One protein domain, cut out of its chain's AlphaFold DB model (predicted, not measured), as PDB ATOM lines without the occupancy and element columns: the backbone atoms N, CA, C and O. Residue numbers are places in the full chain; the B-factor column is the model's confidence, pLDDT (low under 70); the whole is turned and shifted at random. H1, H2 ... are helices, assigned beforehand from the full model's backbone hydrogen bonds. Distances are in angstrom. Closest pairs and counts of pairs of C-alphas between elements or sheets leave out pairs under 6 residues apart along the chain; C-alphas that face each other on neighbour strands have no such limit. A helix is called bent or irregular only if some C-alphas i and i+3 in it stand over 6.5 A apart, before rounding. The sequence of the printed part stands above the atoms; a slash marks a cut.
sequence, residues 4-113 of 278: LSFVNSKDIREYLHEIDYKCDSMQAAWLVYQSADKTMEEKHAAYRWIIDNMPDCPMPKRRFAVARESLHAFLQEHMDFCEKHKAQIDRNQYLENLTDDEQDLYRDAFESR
ATOM      1  N   LEU A   4     161.799 107.164 189.827       97.50
ATOM      2  CA  LEU A   4     162.238 106.772 191.168       97.50
ATOM      3  C   LEU A   4     161.442 105.578 191.711       97.50
ATOM      4  O   LEU A   4     161.922 104.874 192.598       97.50
ATOM      5  N   SER A   5     160.280 105.266 191.126       97.00
ATOM      6  CA  SER A   5     159.511 104.051 191.432       97.00
ATOM      7  C   SER A   5     160.255 102.735 191.143       97.00
ATOM      8  O   SER A   5     159.844 101.690 191.657       97.00
ATOM      9  N   PHE A   6     161.354 102.787 190.377       97.88
ATOM     10  CA  PHE A   6     162.261 101.669 190.087       97.88
ATOM     11  C   PHE A   6     163.372 101.496 191.139       97.88
ATOM     12  O   PHE A   6     164.097 100.506 191.120       97.88
ATOM     13  N   VAL A   7     163.508 102.422 192.095       97.94
ATOM     14  CA  VAL A   7     164.428 102.254 193.227       97.94
ATOM     15  C   VAL A   7     163.882 101.176 194.156       97.94
ATOM     16  O   VAL A   7     162.789 101.314 194.705       97.94
ATOM     17  N   ASN A   8     164.674 100.134 194.370       97.00
ATOM     18  CA  ASN A   8     164.359  98.991 195.219       97.00
ATOM     19  C   ASN A   8     164.077  99.380 196.682       97.00
ATOM     20  O   ASN A   8     163.031  99.051 197.253       97.00
ATOM     21  N   SER A   9     164.999 100.126 197.297       97.69
ATOM     22  CA  SER A   9     164.838 100.621 198.660       97.69
ATOM     23  C   SER A   9     163.708 101.641 198.774       97.69
ATOM     24  O   SER A   9     163.762 102.725 198.192       97.69
ATOM     25  N   LYS A  10     162.716 101.348 199.623       97.12
ATOM     26  CA  LYS A  10     161.662 102.322 199.938       97.12
ATOM     27  C   LYS A  10     162.220 103.592 200.585       97.12
ATOM     28  O   LYS A  10     161.742 104.671 200.271       97.12
ATOM     29  N   ASP A  11     163.215 103.462 201.468       98.31
ATOM     30  CA  ASP A  11     163.732 104.591 202.240       98.31
ATOM     31  C   ASP A  11     164.537 105.523 201.322       98.31
ATOM     32  O   ASP A  11     164.375 106.738 201.390       98.31
ATOM     33  N   ILE A  12     165.352 104.966 200.414       98.06
ATOM     34  CA  ILE A  12     166.061 105.766 199.401       98.06
ATOM     35  C   ILE A  12     165.060 106.401 198.439       98.06
ATOM     36  O   ILE A  12     165.165 107.590 198.171       98.06
ATOM     37  N   ARG A  13     164.064 105.650 197.956       98.06
ATOM     38  CA  ARG A  13     163.031 106.179 197.058       98.06
ATOM     39  C   ARG A  13     162.294 107.371 197.672       98.06
ATOM     40  O   ARG A  13     162.222 108.423 197.049       98.06
ATOM     41  N   GLU A  14     161.784 107.221 198.895       98.31
ATOM     42  CA  GLU A  14     161.109 108.295 199.638       98.31
ATOM     43  C   GLU A  14     162.018 109.522 199.795       98.31
ATOM     44  O   GLU A  14     161.581 110.646 199.557       98.31
ATOM     45  N   TYR A  15     163.296 109.309 200.113       98.31
ATOM     46  CA  TYR A  15     164.268 110.388 200.263       98.31
ATOM     47  C   TYR A  15     164.588 111.110 198.946       98.31
ATOM     48  O   TYR A  15     164.656 112.335 198.918       98.31
ATOM     49  N   LEU A  16     164.752 110.375 197.843       98.19
ATOM     50  CA  LEU A  16     164.988 110.968 196.525       98.19
ATOM     51  C   LEU A  16     163.795 111.821 196.072       98.19
ATOM     52  O   LEU A  16     164.002 112.879 195.479       98.19
ATOM     53  N   HIS A  17     162.563 111.416 196.402       98.25
ATOM     54  CA  HIS A  17     161.383 112.263 196.209       98.25
ATOM     55  C   HIS A  17     161.397 113.507 197.100       98.25
ATOM     56  O   HIS A  17     161.081 114.593 196.621       98.25
ATOM     57  N   GLU A  18     161.758 113.365 198.378       98.31
ATOM     58  CA  GLU A  18     161.806 114.474 199.342       98.31
ATOM     59  C   GLU A  18     162.743 115.598 198.880       98.31
ATOM     60  O   GLU A  18     162.411 116.775 199.015       98.31
ATOM     61  N   ILE A  19     163.888 115.242 198.294       97.62
ATOM     62  CA  ILE A  19     164.881 116.208 197.803       97.62
ATOM     63  C   ILE A  19     164.651 116.644 196.344       97.62
ATOM     64  O   ILE A  19     165.505 117.323 195.778       97.62
ATOM     65  N   ASP A  20     163.533 116.240 195.732       97.12
ATOM     66  CA  ASP A  20     163.207 116.458 194.315       97.12
ATOM     67  C   ASP A  20     164.343 116.049 193.353       97.12
ATOM     68  O   ASP A  20     164.684 116.763 192.405       97.12
ATOM     69  N   TYR A  21     164.963 114.892 193.611       97.44
ATOM     70  CA  TYR A  21     166.108 114.419 192.839       97.44
ATOM     71  C   TYR A  21     165.749 114.236 191.360       97.44
ATOM     72  O   TYR A  21     164.775 113.561 191.017       97.44
ATOM     73  N   LYS A  22     166.567 114.805 190.468       96.12
ATOM     74  CA  LYS A  22     166.394 114.687 189.015       96.12
ATOM     75  C   LYS A  22     167.451 113.758 188.438       96.12
ATOM     76  O   LYS A  22     168.628 114.104 188.420       96.12
ATOM     77  N   CYS A  23     167.012 112.603 187.951       96.88
ATOM     78  CA  CYS A  23     167.866 111.699 187.193       96.88
ATOM     79  C   CYS A  23     168.133 112.256 185.792       96.88
ATOM     80  O   CYS A  23     167.209 112.725 185.124       96.88
ATOM     81  N   ASP A  24     169.373 112.130 185.326       96.81
ATOM     82  CA  ASP A  24     169.658 112.170 183.892       96.81
ATOM     83  C   ASP A  24     169.207 110.867 183.195       96.81
ATOM     84  O   ASP A  24     168.762 109.911 183.841       96.81
ATOM     85  N   SER A  25     169.294 110.827 181.861       98.00
ATOM     86  CA  SER A  25     168.841 109.684 181.054       98.00
ATOM     87  C   SER A  25     169.577 108.387 181.399       98.00
ATOM     88  O   SER A  25     168.960 107.322 181.449       98.00
ATOM     89  N   MET A  26     170.878 108.469 181.696       96.69
ATOM     90  CA  MET A  26     171.700 107.313 182.054       96.69
ATOM     91  C   MET A  26     171.333 106.761 183.430       96.69
ATOM     92  O   MET A  26     171.181 105.550 183.588       96.69
ATOM     93  N   GLN A  27     171.170 107.637 184.422       97.00
ATOM     94  CA  GLN A  27     170.737 107.274 185.767       97.00
ATOM     95  C   GLN A  27     169.335 106.666 185.741       97.00
ATOM     96  O   GLN A  27     169.097 105.657 186.400       97.00
ATOM     97  N   ALA A  28     168.424 107.246 184.956       98.31
ATOM     98  CA  ALA A  28     167.071 106.732 184.794       98.31
ATOM     99  C   ALA A  28     167.067 105.314 184.214       98.31
ATOM    100  O   ALA A  28     166.448 104.419 184.787       98.31
ATOM    101  N   ALA A  29     167.805 105.093 183.123       98.38
ATOM    102  CA  ALA A  29     167.947 103.776 182.514       98.38
ATOM    103  C   ALA A  29     168.572 102.759 183.483       98.38
ATOM    104  O   ALA A  29     168.095 101.634 183.606       98.38
ATOM    105  N   TRP A  30     169.600 103.170 184.224       97.44
ATOM    106  CA  TRP A  30     170.274 102.303 185.187       97.44
ATOM    107  C   TRP A  30     169.377 101.907 186.370       97.44
ATOM    108  O   TRP A  30     169.407 100.756 186.802       97.44
ATOM    109  N   LEU A  31     168.527 102.813 186.870       97.81
ATOM    110  CA  LEU A  31     167.544 102.481 187.908       97.81
ATOM    111  C   LEU A  31     166.520 101.448 187.416       97.81
ATOM    112  O   LEU A  31     166.192 100.520 188.151       97.81
ATOM    113  N   VAL A  32     166.056 101.573 186.166       98.19
ATOM    114  CA  VAL A  32     165.152 100.591 185.543       98.19
ATOM    115  C   VAL A  32     165.824  99.219 185.425       98.19
ATOM    116  O   VAL A  32     165.199  98.200 185.727       98.19
ATOM    117  N   TYR A  33     167.103  99.178 185.044       96.81
ATOM    118  CA  TYR A  33     167.881  97.939 185.010       96.81
ATOM    119  C   TYR A  33     167.933  97.269 186.393       96.81
ATOM    120  O   TYR A  33     167.550  96.102 186.522       96.81
ATOM    121  N   GLN A  34     168.313  98.029 187.428       94.69
ATOM    122  CA  GLN A  34     168.531  97.534 188.795       94.69
ATOM    123  C   GLN A  34     167.267  97.115 189.549       94.69
ATOM    124  O   GLN A  34     167.355  96.401 190.551       94.69
ATOM    125  N   SER A  35     166.085  97.560 189.118       95.69
ATOM    126  CA  SER A  35     164.856  97.247 189.842       95.69
ATOM    127  C   SER A  35     164.607  95.736 189.847       95.69
ATOM    128  O   SER A  35     164.544  95.110 188.783       95.69
ATOM    129  N   ALA A  36     164.435  95.153 191.026       92.31
ATOM    130  CA  ALA A  36     164.245  93.716 191.199       92.31
ATOM    131  C   ALA A  36     162.768  93.325 191.390       92.31
ATOM    132  O   ALA A  36     162.434  92.148 191.282       92.31
ATOM    133  N   ASP A  37     161.877  94.288 191.649       89.75
ATOM    134  CA  ASP A  37     160.434  94.061 191.812       89.75
ATOM    135  C   ASP A  37     159.615  94.264 190.523       89.75
ATOM    136  O   ASP A  37     158.425  93.951 190.520       89.75
ATOM    137  N   LYS A  38     160.226  94.782 189.446       94.50
ATOM    138  CA  LYS A  38     159.540  95.105 188.182       94.50
ATOM    139  C   LYS A  38     159.611  93.986 187.160       94.50
ATOM    140  O   LYS A  38     160.663  93.368 186.979       94.50
ATOM    141  N   THR A  39     158.513  93.782 186.436       94.81
ATOM    142  CA  THR A  39     158.474  92.834 185.316       94.81
ATOM    143  C   THR A  39     159.235  93.371 184.105       94.81
ATOM    144  O   THR A  39     159.501  94.570 183.982       94.81
ATOM    145  N   MET A  40     159.567  92.482 183.169       94.94
ATOM    146  CA  MET A  40     160.216  92.869 181.917       94.94
ATOM    147  C   MET A  40     159.362  93.868 181.121       94.94
ATOM    148  O   MET A  40     159.885  94.846 180.596       94.94
ATOM    149  N   GLU A  41     158.039  93.684 181.088       96.12
ATOM    150  CA  GLU A  41     157.112  94.597 180.412       96.12
ATOM    151  C   GLU A  41     157.123  95.999 181.033       96.12
ATOM    152  O   GLU A  41     157.105  96.992 180.302       96.12
ATOM    153  N   GLU A  42     157.180  96.090 182.366       97.69
ATOM    154  CA  GLU A  42     157.293  97.365 183.082       97.69
ATOM    155  C   GLU A  42     158.626  98.056 182.773       97.69
ATOM    156  O   GLU A  42     158.643  99.254 182.480       97.69
ATOM    157  N   LYS A  43     159.732  97.300 182.750       97.88
ATOM    158  CA  LYS A  43     161.051  97.818 182.355       97.88
ATOM    159  C   LYS A  43     161.064  98.305 180.903       97.88
ATOM    160  O   LYS A  43     161.515  99.414 180.638       97.88
ATOM    161  N   HIS A  44     160.500  97.540 179.967       98.19
ATOM    162  CA  HIS A  44     160.405  97.928 178.552       98.19
ATOM    163  C   HIS A  44     159.533  99.175 178.358       98.19
ATOM    164  O   HIS A  44     159.863 100.063 177.571       98.19
ATOM    165  N   ALA A  45     158.417  99.282 179.084       98.50
ATOM    166  CA  ALA A  45     157.600 100.492 179.082       98.50
ATOM    167  C   ALA A  45     158.387 101.710 179.589       98.50
ATOM    168  O   ALA A  45     158.289 102.784 178.995       98.50
ATOM    169  N   ALA A  46     159.203 101.533 180.629       98.62
ATOM    170  CA  ALA A  46     160.047 102.595 181.152       98.62
ATOM    171  C   ALA A  46     161.165 103.008 180.196       98.62
ATOM    172  O   ALA A  46     161.353 104.202 179.979       98.62
ATOM    173  N   TYR A  47     161.854 102.059 179.560       98.69
ATOM    174  CA  TYR A  47     162.866 102.374 178.550       98.69
ATOM    175  C   TYR A  47     162.281 103.119 177.349       98.69
ATOM    176  O   TYR A  47     162.858 104.117 176.926       98.69
ATOM    177  N   ARG A  48     161.103 102.719 176.847       98.69
ATOM    178  CA  ARG A  48     160.392 103.486 175.806       98.69
ATOM    179  C   ARG A  48     160.065 104.902 176.266       98.69
ATOM    180  O   ARG A  48     160.324 105.855 175.543       98.69
ATOM    181  N   TRP A  49     159.566 105.053 177.493       98.69
ATOM    182  CA  TRP A  49     159.300 106.378 178.043       98.69
ATOM    183  C   TRP A  49     160.576 107.231 178.137       98.69
ATOM    184  O   TRP A  49     160.520 108.411 177.804       98.69
ATOM    185  N   ILE A  50     161.711 106.652 178.548       98.69
ATOM    186  CA  ILE A  50     163.013 107.338 178.584       98.69
ATOM    187  C   ILE A  50     163.402 107.805 177.177       98.69
ATOM    188  O   ILE A  50     163.685 108.986 177.010       98.69
ATOM    189  N   ILE A  51     163.326 106.927 176.171       98.69
ATOM    190  CA  ILE A  51     163.625 107.261 174.766       98.69
ATOM    191  C   ILE A  51     162.764 108.434 174.266       98.69
ATOM    192  O   ILE A  51     163.266 109.323 173.579       98.69
ATOM    193  N   ASP A  52     161.477 108.447 174.618       98.50
ATOM    194  CA  ASP A  52     160.520 109.445 174.132       98.50
ATOM    195  C   ASP A  52     160.589 110.788 174.886       98.50
ATOM    196  O   ASP A  52     160.172 111.817 174.351       98.50
ATOM    197  N   ASN A  53     161.045 110.796 176.148       98.38
ATOM    198  CA  ASN A  53     160.876 111.943 177.057       98.38
ATOM    199  C   ASN A  53     162.181 112.482 177.660       98.38
ATOM    200  O   ASN A  53     162.158 113.548 178.279       98.38
ATOM    201  N   MET A  54     163.300 111.773 177.522       98.31
ATOM    202  CA  MET A  54     164.604 112.184 178.044       98.31
ATOM    203  C   MET A  54     165.595 112.394 176.887       98.31
ATOM    204  O   MET A  54     165.414 111.822 175.816       98.31
ATOM    205  N   PRO A  55     166.611 113.264 177.038       98.25
ATOM    206  CA  PRO A  55     167.587 113.492 175.978       98.25
ATOM    207  C   PRO A  55     168.460 112.254 175.751       98.25
ATOM    208  O   PRO A  55     168.882 111.608 176.710       98.25
ATOM    209  N   ASP A  56     168.796 111.981 174.493       98.62
ATOM    210  CA  ASP A  56     169.789 110.956 174.176       98.62
ATOM    211  C   ASP A  56     171.188 111.401 174.623       98.62
ATOM    212  O   ASP A  56     171.498 112.597 174.692       98.62
ATOM    213  N   CYS A  57     172.046 110.435 174.927       97.94
ATOM    214  CA  CYS A  57     173.414 110.683 175.357       97.94
ATOM    215  C   CYS A  57     174.338 109.510 175.005       97.94
ATOM    216  O   CYS A  57     173.896 108.359 175.010       97.94
ATOM    217  N   PRO A  58     175.636 109.764 174.767       97.38
ATOM    218  CA  PRO A  58     176.596 108.700 174.520       97.38
ATOM    219  C   PRO A  58     176.879 107.894 175.790       97.38
ATOM    220  O   PRO A  58     176.912 108.419 176.905       97.38
ATOM    221  N   MET A  59     177.171 106.610 175.608       95.19
ATOM    222  CA  MET A  59     177.636 105.712 176.658       95.19
ATOM    223  C   MET A  59     179.152 105.526 176.510       95.19
ATOM    224  O   MET A  59     179.599 104.770 175.646       95.19
ATOM    225  N   PRO A  60     179.980 106.181 177.344       92.56
ATOM    226  CA  PRO A  60     181.428 106.072 177.228       92.56
ATOM    227  C   PRO A  60     181.912 104.656 177.556       92.56
ATOM    228  O   PRO A  60     181.284 103.938 178.340       92.56
ATOM    229  N   LYS A  61     183.071 104.281 176.998       92.38
ATOM    230  CA  LYS A  61     183.738 103.003 177.280       92.38
ATOM    231  C   LYS A  61     183.952 102.812 178.787       92.38
ATOM    232  O   LYS A  61     184.409 103.728 179.478       92.38
ATOM    233  N   ARG A  62     183.693 101.598 179.277       91.12
ATOM    234  CA  ARG A  62     184.033 101.149 180.638       91.12
ATOM    235  C   ARG A  62     184.906  99.897 180.579       91.12
ATOM    236  O   ARG A  62     185.255  99.431 179.500       91.12
ATOM    237  N   ARG A  63     185.304  99.378 181.744       82.06
ATOM    238  CA  ARG A  63     186.197  98.215 181.852       82.06
ATOM    239  C   ARG A  63     185.673  96.996 181.088       82.06
ATOM    240  O   ARG A  63     186.454  96.379 180.373       82.06
ATOM    241  N   PHE A  64     184.378  96.707 181.218       85.44
ATOM    242  CA  PHE A  64     183.716  95.577 180.558       85.44
ATOM    243  C   PHE A  64     182.630  96.005 179.572       85.44
ATOM    244  O   PHE A  64     181.973  95.148 179.005       85.44
ATOM    245  N   ALA A  65     182.458  97.316 179.349       91.38
ATOM    246  CA  ALA A  65     181.454  97.819 178.423       91.38
ATOM    247  C   ALA A  65     182.056  98.563 177.234       91.38
ATOM    248  O   ALA A  65     182.948  99.411 177.404       91.38
ATOM    249  N   VAL A  66     181.516  98.310 176.046       92.69
ATOM    250  CA  VAL A  66     181.918  99.012 174.822       92.69
ATOM    251  C   VAL A  66     181.395 100.453 174.813       92.69
ATOM    252  O   VAL A  66     180.450 100.810 175.523       92.69
ATOM    253  N   ALA A  67     182.051 101.321 174.041       95.44
ATOM    254  CA  ALA A  67     181.540 102.669 173.809       95.44
ATOM    255  C   ALA A  67     180.354 102.614 172.842       95.44
ATOM    256  O   ALA A  67     180.408 101.887 171.850       95.44
ATOM    257  N   ARG A  68     179.317 103.409 173.108       95.88
ATOM    258  CA  ARG A  68     178.147 103.557 172.237       95.88
ATOM    259  C   ARG A  68     177.814 105.035 172.084       95.88
ATOM    260  O   ARG A  68     177.898 105.794 173.046       95.88
ATOM    261  N   GLU A  69     177.415 105.440 170.887       97.19
ATOM    262  CA  GLU A  69     177.105 106.847 170.586       97.19
ATOM    263  C   GLU A  69     175.724 107.280 171.104       97.19
ATOM    264  O   GLU A  69     175.484 108.469 171.285       97.19
ATOM    265  N   SER A  70     174.825 106.323 171.363       98.25
ATOM    266  CA  SER A  70     173.430 106.579 171.726       98.25
ATOM    267  C   SER A  70     172.943 105.599 172.792       98.25
ATOM    268  O   SER A  70     172.951 104.381 172.586       98.25
ATOM    269  N   LEU A  71     172.485 106.141 173.921       98.44
ATOM    270  CA  LEU A  71     171.745 105.410 174.943       98.44
ATOM    271  C   LEU A  71     170.422 104.911 174.365       98.44
ATOM    272  O   LEU A  71     170.021 103.784 174.635       98.44
ATOM    273  N   HIS A  72     169.742 105.720 173.555       98.69
ATOM    274  CA  HIS A  72     168.436 105.351 173.011       98.69
ATOM    275  C   HIS A  72     168.522 104.135 172.085       98.69
ATOM    276  O   HIS A  72     167.688 103.234 172.190       98.69
ATOM    277  N   ALA A  73     169.543 104.076 171.224       98.38
ATOM    278  CA  ALA A  73     169.801 102.907 170.386       98.38
ATOM    279  C   ALA A  73     170.118 101.668 171.237       98.38
ATOM    280  O   ALA A  73     169.523 100.612 171.035       98.38
ATOM    281  N   PHE A  74     170.976 101.821 172.252       98.38
ATOM    282  CA  PHE A  74     171.287 100.742 173.189       98.38
ATOM    283  C   PHE A  74     170.040 100.200 173.900       98.38
ATOM    284  O   PHE A  74     169.865  98.990 173.986       98.38
ATOM    285  N   LEU A  75     169.153 101.073 174.384       98.62
ATOM    286  CA  LEU A  75     167.926 100.652 175.060       98.62
ATOM    287  C   LEU A  75     167.000  99.855 174.133       98.62
ATOM    288  O   LEU A  75     166.377  98.898 174.590       98.62
ATOM    289  N   GLN A  76     166.919 100.208 172.846       98.56
ATOM    290  CA  GLN A  76     166.155  99.433 171.858       98.56
ATOM    291  C   GLN A  76     166.755  98.038 171.664       98.56
ATOM    292  O   GLN A  76     166.048  97.047 171.831       98.56
ATOM    293  N   GLU A  77     168.066  97.957 171.419       98.19
ATOM    294  CA  GLU A  77     168.775  96.680 171.276       98.19
ATOM    295  C   GLU A  77     168.641  95.807 172.535       98.19
ATOM    296  O   GLU A  77     168.432  94.598 172.440       98.19
ATOM    297  N   HIS A  78     168.726  96.414 173.723       97.62
ATOM    298  CA  HIS A  78     168.600  95.717 175.002       97.62
ATOM    299  C   HIS A  78     167.196  95.124 175.177       97.62
ATOM    300  O   HIS A  78     167.066  93.961 175.565       97.62
ATOM    301  N   MET A  79     166.143  95.887 174.854       98.31
ATOM    302  CA  MET A  79     164.764  95.385 174.881       98.31
ATOM    303  C   MET A  79     164.559  94.235 173.888       98.31
ATOM    304  O   MET A  79     164.001  93.203 174.262       98.31
ATOM    305  N   ASP A  80     165.049  94.373 172.653       98.06
ATOM    306  CA  ASP A  80     164.949  93.328 171.627       98.06
ATOM    307  C   ASP A  80     165.681  92.046 172.052       98.06
ATOM    308  O   ASP A  80     165.173  90.933 171.874       98.06
ATOM    309  N   PHE A  81     166.856  92.190 172.675       97.06
ATOM    310  CA  PHE A  81     167.596  91.073 173.253       97.06
ATOM    311  C   PHE A  81     166.804  90.381 174.368       97.06
ATOM    312  O   PHE A  81     166.727  89.146 174.385       97.06
ATOM    313  N   CYS A  82     166.203  91.154 175.277       95.38
ATOM    314  CA  CYS A  82     165.405  90.623 176.378       95.38
ATOM    315  C   CYS A  82     164.167  89.875 175.866       95.38
ATOM    316  O   CYS A  82     163.908  88.760 176.313       95.38
ATOM    317  N   GLU A  83     163.454  90.409 174.870       96.62
ATOM    318  CA  GLU A  83     162.317  89.710 174.250       96.62
ATOM    319  C   GLU A  83     162.752  88.411 173.556       96.62
ATOM    320  O   GLU A  83     162.129  87.362 173.743       96.62
ATOM    321  N   LYS A  84     163.864  88.439 172.806       95.94
ATOM    322  CA  LYS A  84     164.422  87.246 172.146       95.94
ATOM    323  C   LYS A  84     164.750  86.134 173.150       95.94
ATOM    324  O   LYS A  84     164.561  84.957 172.838       95.94
ATOM    325  N   HIS A  85     165.216  86.492 174.347       94.62
ATOM    326  CA  HIS A  85     165.640  85.546 175.386       94.62
ATOM    327  C   HIS A  85     164.652  85.401 176.548       94.62
ATOM    328  O   HIS A  85     164.974  84.731 177.531       94.62
ATOM    329  N   LYS A  86     163.430  85.936 176.429       93.56
ATOM    330  CA  LYS A  86     162.427  85.997 177.504       93.56
ATOM    331  C   LYS A  86     162.258  84.679 178.261       93.56
ATOM    332  O   LYS A  86     162.425  84.622 179.470       93.56
ATOM    333  N   ALA A  87     162.042  83.580 177.536       91.88
ATOM    334  CA  ALA A  87     161.837  82.260 178.138       91.88
ATOM    335  C   ALA A  87     163.065  81.711 178.897       91.88
ATOM    336  O   ALA A  87     162.945  80.775 179.691       91.88
ATOM    337  N   GLN A  88     164.270  82.203 178.604       90.69
ATOM    338  CA  GLN A  88     165.479  81.864 179.355       90.69
ATOM    339  C   GLN A  88     165.610  82.759 180.586       90.69
ATOM    340  O   GLN A  88     165.806  82.226 181.674       90.69
ATOM    341  N   ILE A  89     165.398  84.070 180.424       90.75
ATOM    342  CA  ILE A  89     165.431  85.062 181.509       90.75
ATOM    343  C   ILE A  89     164.408  84.709 182.600       90.75
ATOM    344  O   ILE A  89     164.753  84.692 183.779       90.75
ATOM    345  N   ASP A  90     163.192  84.312 182.210       87.62
ATOM    346  CA  ASP A  90     162.128  83.876 183.128       87.62
ATOM    347  C   ASP A  90     162.525  82.648 183.969       87.62
ATOM    348  O   ASP A  90     161.990  82.427 185.056       87.62
ATOM    349  N   ARG A  91     163.450  81.819 183.466       87.88
ATOM    350  CA  ARG A  91     163.961  80.637 184.180       87.88
ATOM    351  C   ARG A  91     165.182  80.962 185.029       87.88
ATOM    352  O   ARG A  91     165.295  80.450 186.140       87.88
ATOM    353  N   ASN A  92     166.104  81.752 184.490       84.94
ATOM    354  CA  ASN A  92     167.311  82.188 185.166       84.94
ATOM    355  C   ASN A  92     167.718  83.565 184.634       84.94
ATOM    356  O   ASN A  92     168.041  83.717 183.457       84.94
ATOM    357  N   GLN A  93     167.761  84.549 185.529       80.44
ATOM    358  CA  GLN A  93     168.181  85.908 185.199       80.44
ATOM    359  C   GLN A  93     169.664  85.977 184.784       80.44
ATOM    360  O   GLN A  93     170.075  86.931 184.132       80.44
ATOM    361  N   TYR A  94     170.468  84.960 185.104       81.31
ATOM    362  CA  TYR A  94     171.847  84.836 184.639       81.31
ATOM    363  C   TYR A  94     171.906  83.913 183.426       81.31
ATOM    364  O   TYR A  94     171.981  82.690 183.556       81.31
ATOM    365  N   LEU A  95     171.851  84.515 182.239       87.44
ATOM    366  CA  LEU A  95     172.042  83.795 180.987       87.44
ATOM    367  C   LEU A  95     173.497  83.319 180.872       87.44
ATOM    368  O   LEU A  95     174.434  84.072 181.135       87.44
ATOM    369  N   GLU A  96     173.673  82.065 180.468       86.88
ATOM    370  CA  GLU A  96     174.978  81.438 180.248       86.88
ATOM    371  C   GLU A  96     175.271  81.323 178.745       86.88
ATOM    372  O   GLU A  96     174.350  81.236 177.933       86.88
ATOM    373  N   ASN A  97     176.553  81.235 178.376       89.00
ATOM    374  CA  ASN A  97     177.024  81.065 176.991       89.00
ATOM    375  C   ASN A  97     176.667  82.223 176.038       89.00
ATOM    376  O   ASN A  97     176.465  81.997 174.845       89.00
ATOM    377  N   LEU A  98     176.598  83.451 176.557       91.56
ATOM    378  CA  LEU A  98     176.499  84.656 175.736       91.56
ATOM    379  C   LEU A  98     177.837  84.950 175.050       91.56
ATOM    380  O   LEU A  98     178.902  84.696 175.615       91.56
ATOM    381  N   THR A  99     177.783  85.498 173.838       94.19
ATOM    382  CA  THR A  99     178.954  86.158 173.239       94.19
ATOM    383  C   THR A  99     179.311  87.429 174.014       94.19
ATOM    384  O   THR A  99     178.462  87.977 174.715       94.19
ATOM    385  N   ASP A 100     180.539  87.935 173.867       92.31
ATOM    386  CA  ASP A 100     180.971  89.173 174.537       92.31
ATOM    387  C   ASP A 100     180.024  90.356 174.236       92.31
ATOM    388  O   ASP A 100     179.663  91.105 175.142       92.31
ATOM    389  N   ASP A 101     179.550  90.481 172.991       92.06
ATOM    390  CA  ASP A 101     178.611  91.536 172.583       92.06
ATOM    391  C   ASP A 101     177.222  91.359 173.219       92.06
ATOM    392  O   ASP A 101     176.591  92.329 173.640       92.06
ATOM    393  N   GLU A 102     176.734  90.119 173.314       94.50
ATOM    394  CA  GLU A 102     175.465  89.813 173.982       94.50
ATOM    395  C   GLU A 102     175.562  90.026 175.496       94.50
ATOM    396  O   GLU A 102     174.606  90.490 176.115       94.50
ATOM    397  N   GLN A 103     176.715  89.725 176.094       94.25
ATOM    398  CA  GLN A 103     176.979  89.959 177.507       94.25
ATOM    399  C   GLN A 103     177.048  91.461 177.827       94.25
ATOM    400  O   GLN A 103     176.442  91.900 178.810       94.25
ATOM    401  N   ASP A 104     177.710  92.258 176.979       93.94
ATOM    402  CA  ASP A 104     177.683  93.724 177.057       93.94
ATOM    403  C   ASP A 104     176.252  94.251 176.977       93.94
ATOM    404  O   ASP A 104     175.820  94.998 177.859       93.94
ATOM    405  N   LEU A 105     175.500  93.803 175.969       93.88
ATOM    406  CA  LEU A 105     174.136  94.253 175.723       93.88
ATOM    407  C   LEU A 105     173.179  93.905 176.869       93.88
ATOM    408  O   LEU A 105     172.321  94.712 177.233       93.88
ATOM    409  N   TYR A 106     173.310  92.706 177.434       94.12
ATOM    410  CA  TYR A 106     172.425  92.229 178.490       94.12
ATOM    411  C   TYR A 106     172.757  92.833 179.855       94.12
ATOM    412  O   TYR A 106     171.847  93.153 180.620       94.12
ATOM    413  N   ARG A 107     174.050  92.975 180.171       92.56
ATOM    414  CA  ARG A 107     174.503  93.159 181.551       92.56
ATOM    415  C   ARG A 107     175.641  94.157 181.689       92.56
ATOM    416  O   ARG A 107     175.502  95.137 182.424       92.56
ATOM    417  N   ASP A 108     176.764  93.940 181.005       94.38
ATOM    418  CA  ASP A 108     177.998  94.660 181.343       94.38
ATOM    419  C   ASP A 108     177.896  96.162 181.019       94.38
ATOM    420  O   ASP A 108     178.501  96.985 181.715       94.38
ATOM    421  N   ALA A 109     177.051  96.560 180.058       94.44
ATOM    422  CA  ALA A 109     176.738  97.960 179.786       94.44
ATOM    423  C   ALA A 109     176.071  98.686 180.969       94.44
ATOM    424  O   ALA A 109     176.277  99.890 181.133       94.44
ATOM    425  N   PHE A 110     175.339  97.999 181.844       95.12
ATOM    426  CA  PHE A 110     174.816  98.601 183.072       95.12
ATOM    427  C   PHE A 110     175.678  98.289 184.295       95.12
ATOM    428  O   PHE A 110     175.945  99.198 185.082       95.12
ATOM    429  N   GLU A 111     176.166  97.056 184.436       93.56
ATOM    430  CA  GLU A 111     176.962  96.641 185.597       93.56
ATOM    431  C   GLU A 111     178.332  97.309 185.656       93.56
ATOM    432  O   GLU A 111     178.819  97.596 186.740       93.56
ATOM    433  N   SER A 112     178.917  97.699 184.520       92.88
ATOM    434  CA  SER A 112     180.177  98.459 184.500       92.88
ATOM    435  C   SER A 112     180.029  99.928 184.927       92.88
ATOM    436  O   SER A 112     180.887 100.754 184.595       92.88
ATOM    437  N   ARG A 113     178.902 100.313 185.541       92.38
ATOM    438  CA  ARG A 113     178.576 101.705 185.870       92.38
ATOM    439  C   ARG A 113     178.047 101.818 187.289       92.38
ATOM    440  O   ARG A 113     177.128 101.110 187.689       92.38
TER     441      ARG A 113
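AT A GLANCE: This is residues 4 to 113 of the 278 residues of an uncharacterized protein of Schwartzia succinivorans DSM 10502 (UniProt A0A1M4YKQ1). Three helices, H2, H3 and H4, run up and down side by side, their centres making a triangle, and form the middle of the domain; H6 crosses H4 at one side of this group. H1 sits off at the other end of the longest axis, touching no helix, and a 17-residue loop, residues 54 to 70, swings out between H3 and H4 toward the side where H6 lies. The printed part has 110 residues with six named helices, H1 to H6 in order, and no named strand, and its class is all helix. It is compact, with a radius of gyration of the C-alphas of 14.1 A, and rounded, spanning 43 by 32 by 26 A.

IN THESE COORDINATES: Start with the two longest helices, of 14 residues each. Find C-alpha 40 at (160.216, 92.869, 181.917); from there H3, residues 40 to 53, runs 19.7 A. H4, residues 71 to 84, begins at C-alpha 71, at (171.745, 105.410, 174.943), and runs 19.8 A. Before H3 you meet H2, residues 25 to 34, 14.4 A long, and earlier still H1, residues 10 to 18, 12.2 A long. After H4 come H5, residues 86 to 89, 5.1 A long, and H6, residues 100 to 111, 13.9 A long, ending with C-alpha 111 at (176.962, 96.641, 185.597). H6 is irregular: C-alphas 106 and 109 are 7.3 A apart.

HOW THE PARTS SIT: H3 and H4 touch as a helical hairpin, at a shallow tilt of 22 degrees, opposite ways; look at Ile 51 and His 72, whose C-alphas are the closest, 5.5 A apart. H2 and H3 are another helical hairpin and touch at a shallow tilt of 3 degrees, opposite ways, the closest C-alphas being those of Val 32 and Lys 43, at 5.9 A. H2 and H4 are close but not clearly touching, with the C-alphas of Met 26 and Leu 71 closest at 7.4 A. H6 touches H4 with residues 105 to 106 alone, at a steep tilt of 63 degrees; the closest C-alphas, of His 78 and Leu 105, are 5.8 A apart. The helix packing is mostly aligned, but only just: 2 of these 3 touching pairs are at a shallow tilt. H5 is close to H4 but not clearly touching, with the C-alphas of Cys 82 and Ile 89 closest at 7.6 A. H1 and H2 are apart. Every O i to N i+4 pair is within hydrogen-bond range in H1, H2, H3 and H4; in H6 6 of 8 are, and H5 is too short for such a pair.

THE WHOLE: The two C-alphas farthest apart are those of Glu 18 and Asn 97, at 43.0 A. The printed part has no cut, and the link from H3 to H4 is long. The mean pLDDT of the printed part is 95.2, and no printed residue is under 70.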